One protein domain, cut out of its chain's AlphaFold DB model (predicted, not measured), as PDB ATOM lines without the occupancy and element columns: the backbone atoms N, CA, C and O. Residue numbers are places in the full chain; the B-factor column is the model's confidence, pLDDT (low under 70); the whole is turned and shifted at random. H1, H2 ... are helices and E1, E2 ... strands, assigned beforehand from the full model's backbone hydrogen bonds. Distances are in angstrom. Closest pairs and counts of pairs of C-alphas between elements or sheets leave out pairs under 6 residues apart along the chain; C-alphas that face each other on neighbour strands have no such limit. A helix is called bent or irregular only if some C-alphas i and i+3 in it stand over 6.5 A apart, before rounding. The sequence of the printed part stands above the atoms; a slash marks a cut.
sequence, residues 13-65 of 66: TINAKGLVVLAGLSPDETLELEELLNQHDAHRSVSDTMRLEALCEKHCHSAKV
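This is residues 13 to 65 of the 66 residues of an uncharacterized protein of Bradyrhizobiaceae bacterium (UniProt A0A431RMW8). Two helices, the shorter H1 and the longer H2, cross at a steep angle and run opposite ways, joined by the loop of residues 39 to 45. Near the first residue of H1 the chain makes a small doubled-back loop, in which residues 13 to 14 pair with residues 20 to 21 of the short strand E1. The printed part has 53 residues, with one named strand and two named helices in the order E1, H1, H2, and its class is mostly helix. It is only just compact, close to loose, with a radius of gyration of the C-alphas of 11.8 A, and its outline is flat, with spans of 34 by 26 by 14 A.

Residues 13 to 14 pair, antiparallel, with residues 20 to 21 of E1, which is the strand of residues 20 to 22; E1 pairs with no named strand. A tight link of 4 residues joins E1 to H1, the helix of residues 27 to 38. The closest C-alphas of E1 and H1 are those of Leu 22 and Thr 30, 6.2 A apart. A short link of 7 residues joins H1 to H2, the helix of residues 46 to 64. H1 and H2 touch, and their closest C-alphas are those of Leu 33 and Leu 52, 6.4 A apart. Their lines stand at a steep tilt of 54 degrees, and they run opposite ways. H2 touches H1 with residues 48 to 55 alone. The closest C-alphas of E1 and H2 are those of Leu 22 and His 59, 7.4 A apart. In H1 and H2 every O i to N i+4 pair is within hydrogen-bond range.

E1, residues 20 to 22, begins with C-alpha 20 at (120.566, 155.421, 229.074). H1, residues 27 to 38, begins with C-alpha 27 at (115.019, 148.298, 229.346) and is 16.4 A long from first to last C-alpha. H2, residues 46 to 64, is 27.3 A long from first to last C-alpha and ends with C-alpha 64 at (129.579, 142.470, 217.501). Neither helix is bent.

The two C-alphas farthest apart are those of Ala 16 and Val 46, at 35.3 A, and the C-alphas of Thr 13 and Val 65, the first and last printed residues, are 17.0 A apart. The printed part has no cut, and neither of its two links is long. The mean pLDDT of the printed part is 72.5, and 20 residues are under 70: residues 13 to 16, 18 to 21, 23, 39 to 43 and 60 to 65.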
ATOM      1  N   THR A  13     123.424 154.514 224.541       67.75
ATOM      2  CA  THR A  13     122.729 155.571 223.807       67.75
ATOM      3  C   THR A  13     121.766 156.274 224.739       67.75
ATOM      4  O   THR A  13     121.132 155.637 225.566       67.75
ATOM      5  N   ILE A  14     121.647 157.592 224.622       67.75
ATOM      6  CA  ILE A  14     120.650 158.345 225.379       67.75
ATOM      7  C   ILE A  14     119.426 158.487 224.478       67.75
ATOM      8  O   ILE A  14     119.529 159.021 223.373       67.75
ATOM      9  N   ASN A  15     118.272 157.979 224.910       60.81
ATOM     10  CA  ASN A  15     117.037 158.142 224.145       60.81
ATOM     11  C   ASN A  15     116.465 159.566 224.295       60.81
ATOM     12  O   ASN A  15     116.917 160.359 225.118       60.81
ATOM     13  N   ALA A  16     115.418 159.895 223.532       69.00
ATOM     14  CA  ALA A  16     114.799 161.229 223.548       69.00
ATOM     15  C   ALA A  16     114.237 161.666 224.922       69.00
ATOM     16  O   ALA A  16     113.918 162.837 225.107       69.00
ATOM     17  N   LYS A  17     114.104 160.739 225.880       70.25
ATOM     18  CA  LYS A  17     113.658 161.001 227.256       70.25
ATOM     19  C   LYS A  17     114.823 161.156 228.243       70.25
ATOM     20  O   LYS A  17     114.572 161.299 229.433       70.25
ATOM     21  N   GLY A  18     116.071 161.115 227.773       67.00
ATOM     22  CA  GLY A  18     117.259 161.202 228.625       67.00
ATOM     23  C   GLY A  18     117.641 159.890 229.313       67.00
ATOM     24  O   GLY A  18     118.490 159.913 230.195       67.00
ATOM     25  N   LEU A  19     117.036 158.756 228.934       61.44
ATOM     26  CA  LEU A  19     117.360 157.452 229.520       61.44
ATOM     27  C   LEU A  19     118.543 156.821 228.789       61.44
ATOM     28  O   LEU A  19     118.581 156.821 227.555       61.44
ATOM     29  N   VAL A  20     119.465 156.253 229.559       68.62
ATOM     30  CA  VAL A  20     120.566 155.421 229.074       68.62
ATOM     31  C   VAL A  20     119.968 154.106 228.570       68.62
ATOM     32  O   VAL A  20     119.212 153.437 229.264       68.62
ATOM     33  N   VAL A  21     120.252 153.760 227.320       65.94
ATOM     34  CA  VAL A  21     119.798 152.541 226.652       65.94
ATOM     35  C   VAL A  21     121.020 151.827 226.106       65.94
ATOM     36  O   VAL A  21     121.761 152.373 225.281       65.94
ATOM     37  N   LEU A  22     121.221 150.591 226.548       72.50
ATOM     38  CA  LEU A  22     122.265 149.715 226.034       72.50
ATOM     39  C   LEU A  22     121.705 148.894 224.876       72.50
ATOM     40  O   LEU A  22     120.745 148.144 225.032       72.50
ATOM     41  N   ALA A  23     122.309 149.028 223.695       69.31
ATOM     42  CA  ALA A  23     121.899 148.241 222.536       69.31
ATOM     43  C   ALA A  23     122.044 146.733 222.831       69.31
ATOM     44  O   ALA A  23     123.075 146.289 223.335       69.31
ATOM     45  N   GLY A  24     121.007 145.945 222.541       71.44
ATOM     46  CA  GLY A  24     120.998 144.492 222.770       71.44
ATOM     47  C   GLY A  24     120.578 144.032 224.172       71.44
ATOM     48  O   GLY A  24     120.398 142.830 224.375       71.44
ATOM     49  N   LEU A  25     120.373 144.957 225.115       72.75
ATOM     50  CA  LEU A  25     119.712 144.685 226.393       72.75
ATOM     51  C   LEU A  25     118.294 145.262 226.375       72.75
ATOM     52  O   LEU A  25     118.025 146.273 225.722       72.75
ATOM     53  N   SER A  26     117.368 144.611 227.075       80.19
ATOM     54  CA  SER A  26     116.042 145.183 227.309       80.19
ATOM     55  C   SER A  26     116.127 146.385 228.270       80.19
ATOM     56  O   SER A  26     117.139 146.566 228.957       80.19
ATOM     57  N   PRO A  27     115.080 147.225 228.354       76.12
ATOM     58  CA  PRO A  27     115.019 148.298 229.346       76.12
ATOM     59  C   PRO A  27     115.171 147.787 230.787       76.12
ATOM     60  O   PRO A  27     115.881 148.406 231.572       76.12
ATOM     61  N   ASP A  28     114.566 146.639 231.109       82.12
ATOM     62  CA  ASP A  28     114.677 146.006 232.428       82.12
ATOM     63  C   ASP A  28     116.104 145.513 232.709       82.12
ATOM     64  O   ASP A  28     116.638 145.725 233.791       82.12
ATOM     65  N   GLU A  29     116.763 144.916 231.713       80.88
ATOM     66  CA  GLU A  29     118.157 144.465 231.821       80.88
ATOM     67  C   GLU A  29     119.144 145.634 231.918       80.88
ATOM     68  O   GLU A  29     120.191 145.518 232.551       80.88
ATOM     69  N   THR A  30     118.816 146.763 231.288       77.88
ATOM     70  CA  THR A  30     119.603 147.997 231.390       77.88
ATOM     71  C   THR A  30     119.522 148.559 232.806       77.88
ATOM     72  O   THR A  30     120.559 148.885 233.377       77.88
ATOM     73  N   LEU A  31     118.323 148.594 233.396       78.50
ATOM     74  CA  LEU A  31     118.122 148.960 234.800       78.50
ATOM     75  C   LEU A  31     118.873 148.016 235.744       78.50
ATOM     76  O   LEU A  31     119.594 148.486 236.619       78.50
ATOM     77  N   GLU A  32     118.776 146.700 235.531       82.06
ATOM     78  CA  GLU A  32     119.505 145.712 236.338       82.06
ATOM     79  C   GLU A  32     121.025 145.937 236.253       82.06
ATOM     80  O   GLU A  32     121.718 145.903 237.269       82.06
ATOM     81  N   LEU A  33     121.559 146.225 235.061       77.94
ATOM     82  CA  LEU A  33     122.982 146.525 234.899       77.94
ATOM     83  C   LEU A  33     123.384 147.813 235.630       77.94
ATOM     84  O   LEU A  33     124.427 147.839 236.280       77.94
ATOM     85  N   GLU A  34     122.578 148.872 235.542       75.50
ATOM     86  CA  GLU A  34     122.821 150.126 236.262       75.50
ATOM     87  C   GLU A  34     122.827 149.913 237.779       75.50
ATOM     88  O   GLU A  34     123.740 150.384 238.458       75.50
ATOM     89  N   GLU A  35     121.866 149.158 238.314       76.62
ATOM     90  CA  GLU A  35     121.806 148.814 239.737       76.62
ATOM     91  C   GLU A  35     123.034 148.007 240.174       76.62
ATOM     92  O   GLU A  35     123.655 148.329 241.192       76.62
ATOM     93  N   LEU A  36     123.436 147.006 239.384       75.25
ATOM     94  CA  LEU A  36     124.608 146.176 239.666       75.25
ATOM     95  C   LEU A  36     125.914 146.978 239.603       75.25
ATOM     96  O   LEU A  36     126.797 146.758 240.433       75.25
ATOM     97  N   LEU A  37     126.049 147.912 238.656       71.75
ATOM     98  CA  LEU A  37     127.224 148.783 238.516       71.75
ATOM     99  C   LEU A  37     127.288 149.872 239.593       71.75
ATOM    100  O   LEU A  37     128.384 150.263 239.986       71.75
ATOM    101  N   ASN A  38     126.141 150.343 240.084       70.44
ATOM    102  CA  ASN A  38     126.071 151.359 241.135       70.44
ATOM    103  C   ASN A  38     126.372 150.787 242.535       70.44
ATOM    104  O   ASN A  38     126.644 151.532 243.479       70.44
ATOM    105  N   GLN A  39     126.356 149.460 242.692       67.19
ATOM    106  CA  GLN A  39     126.840 148.809 243.906       67.19
ATOM    107  C   GLN A  39     128.366 148.887 244.000       67.19
ATOM    108  O   GLN A  39     129.093 148.492 243.090       67.19
ATOM    109  N   HIS A  40     128.855 149.342 245.154       67.25
ATOM    110  CA  HIS A  40     130.280 149.341 245.471       67.25
ATOM    111  C   HIS A  40     130.809 147.894 245.443       67.25
ATOM    112  O   HIS A  40     130.267 147.042 246.150       67.25
ATOM    113  N   ASP A  41     131.878 147.617 244.684       61.59
ATOM    114  CA  ASP A  41     132.405 146.255 244.450       61.59
ATOM    115  C   ASP A  41     132.649 145.445 245.738       61.59
ATOM    116  O   ASP A  41     132.548 144.223 245.737       61.59
ATOM    117  N   ALA A  42     132.908 146.116 246.865       63.22
ATOM    118  CA  ALA A  42     133.109 145.484 248.171       63.22
ATOM    119  C   ALA A  42     131.854 144.794 248.756       63.22
ATOM    120  O   ALA A  42     131.980 143.996 249.684       63.22
ATOM    121  N   HIS A  43     130.662 145.103 248.242       64.69
ATOM    122  CA  HIS A  43     129.383 144.558 248.713       64.69
ATOM    123  C   HIS A  43     128.671 143.689 247.673       64.69
ATOM    124  O   HIS A  43     127.599 143.159 247.968       64.69
ATOM    125  N   ARG A  44     129.246 143.526 246.476       71.62
ATOM    126  CA  ARG A  44     128.623 142.744 245.409       71.62
ATOM    127  C   ARG A  44     128.687 141.257 245.762       71.62
ATOM    128  O   ARG A  44     129.763 140.723 246.042       71.62
ATOM    129  N   SER A  45     127.541 140.579 245.776       79.88
ATOM    130  CA  SER A  45     127.517 139.141 246.042       79.88
ATOM    131  C   SER A  45     128.087 138.348 244.858       79.88
ATOM    132  O   SER A  45     128.202 138.844 243.732       79.88
ATOM    133  N   VAL A  46     128.432 137.077 245.092       80.62
ATOM    134  CA  VAL A  46     128.884 136.172 244.019       80.62
ATOM    135  C   VAL A  46     127.793 136.017 242.950       80.62
ATOM    136  O   VAL A  46     128.093 136.001 241.759       80.62
ATOM    137  N   SER A  47     126.524 135.976 243.362       83.31
ATOM    138  CA  SER A  47     125.372 135.910 242.457       83.31
ATOM    139  C   SER A  47     125.231 137.174 241.607       83.31
ATOM    140  O   SER A  47     124.991 137.080 240.407       83.31
ATOM    141  N   ASP A  48     125.431 138.348 242.206       77.75
ATOM    142  CA  ASP A  48     125.351 139.639 241.511       77.75
ATOM    143  C   ASP A  48     126.493 139.798 240.506       77.75
ATOM    144  O   ASP A  48     126.299 140.310 239.407       77.75
ATOM    145  N   THR A  49     127.677 139.283 240.845       78.00
ATOM    146  CA  THR A  49     128.819 139.229 239.923       78.00
ATOM    147  C   THR A  49     128.514 138.347 238.712       78.00
ATOM    148  O   THR A  49     128.740 138.778 237.585       78.00
ATOM    149  N   MET A  50     127.929 137.159 238.912       83.06
ATOM    150  CA  MET A  50     127.533 136.291 237.791       83.06
ATOM    151  C   MET A  50     126.460 136.934 236.902       83.06
ATOM    152  O   MET A  50     126.521 136.817 235.678       83.06
ATOM    153  N   ARG A  51     125.480 137.631 237.494       83.06
ATOM    154  CA  ARG A  51     124.436 138.346 236.736       83.06
ATOM    155  C   ARG A  51     125.020 139.504 235.934       83.06
ATOM    156  O   ARG A  51     124.700 139.648 234.755       83.06
ATOM    157  N   LEU A  52     125.930 140.268 236.539       80.25
ATOM    158  CA  LEU A  52     126.655 141.340 235.866       80.25
ATOM    159  C   LEU A  52     127.451 140.794 234.675       80.25
ATOM    160  O   LEU A  52     127.332 141.322 233.572       80.25
ATOM    161  N   GLU A  53     128.218 139.718 234.864       81.50
ATOM    162  CA  GLU A  53     128.988 139.082 233.788       81.50
ATOM    163  C   GLU A  53     128.090 138.613 232.636       81.50
ATOM    164  O   GLU A  53     128.393 138.909 231.478       81.50
ATOM    165  N   ALA A  54     126.956 137.973 232.934       83.19
ATOM    166  CA  ALA A  54     126.002 137.515 231.924       83.19
ATOM    167  C   ALA A  54     125.401 138.673 231.102       83.19
ATOM    168  O   ALA A  54     125.337 138.598 229.871       83.19
ATOM    169  N   LEU A  55     125.009 139.772 231.759       79.56
ATOM    170  CA  LEU A  55     124.507 140.977 231.086       79.56
ATOM    171  C   LEU A  55     125.592 141.622 230.214       79.56
ATOM    172  O   LEU A  55     125.334 142.028 229.076       79.56
ATOM    173  N   CYS A  56     126.827 141.655 230.713       78.19
ATOM    174  CA  CYS A  56     127.968 142.181 229.977       78.19
ATOM    175  C   CYS A  56     128.277 141.345 228.728       78.19
ATOM    176  O   CYS A  56     128.522 141.904 227.656       78.19
ATOM    177  N   GLU A  57     128.253 140.015 228.834       79.12
ATOM    178  CA  GLU A  57     128.456 139.115 227.695       79.12
ATOM    179  C   GLU A  57     127.361 139.265 226.641       79.12
ATOM    180  O   GLU A  57     127.671 139.355 225.450       79.12
ATOM    181  N   LYS A  58     126.097 139.376 227.063       76.75
ATOM    182  CA  LYS A  58     124.957 139.580 226.161       76.75
ATOM    183  C   LYS A  58     125.077 140.884 225.368       76.75
ATOM    184  O   LYS A  58     124.856 140.890 224.151       76.75
ATOM    185  N   HIS A  59     125.487 141.968 226.027       72.44
ATOM    186  CA  HIS A  59     125.750 143.240 225.355       72.44
ATOM    187  C   HIS A  59     126.948 143.146 224.400       72.44
ATOM    188  O   HIS A  59     126.838 143.543 223.241       72.44
ATOM    189  N   CYS A  60     128.073 142.562 224.831       69.06
ATOM    190  CA  CYS A  60     129.248 142.383 223.972       69.06
ATOM    191  C   CYS A  60     128.959 141.524 222.732       69.06
ATOM    192  O   CYS A  60     129.532 141.776 221.671       69.06
ATOM    193  N   HIS A  61     128.096 140.513 222.850       65.25
ATOM    194  CA  HIS A  61     127.687 139.693 221.715       65.25
ATOM    195  C   HIS A  61     126.790 140.486 220.761       65.25
ATOM    196  O   HIS A  61     127.041 140.495 219.563       65.25
ATOM    197  N   SER A  62     125.811 141.224 221.290       60.16
ATOM    198  CA  SER A  62     124.921 142.061 220.475       60.16
ATOM    199  C   SER A  62     125.666 143.184 219.745       60.16
ATOM    200  O   SER A  62     125.360 143.465 218.591       60.16
ATOM    201  N   ALA A  63     126.683 143.784 220.371       58.69
ATOM    202  CA  ALA A  63     127.494 144.842 219.766       58.69
ATOM    203  C   ALA A  63     128.397 144.355 218.615       58.69
ATOM    204  O   ALA A  63     128.786 145.155 217.771       58.69
ATOM    205  N   LYS A  64     128.741 143.059 218.566       55.75
ATOM    206  CA  LYS A  64     129.579 142.470 217.501       55.75
ATOM    207  C   LYS A  64     128.798 142.021 216.264       55.75
ATOM    208  O   LYS A  64     129.423 141.709 215.257       55.75
ATOM    209  N   VAL A  65     127.471 141.934 216.344       52.41
ATOM    210  CA  VAL A  65     126.614 141.400 215.267       52.41
ATOM    211  C   VAL A  65     126.118 142.513 214.321       52.41
ATOM    212  O   VAL A  65     125.316 142.244 213.432       52.41
TER     213      VAL A  65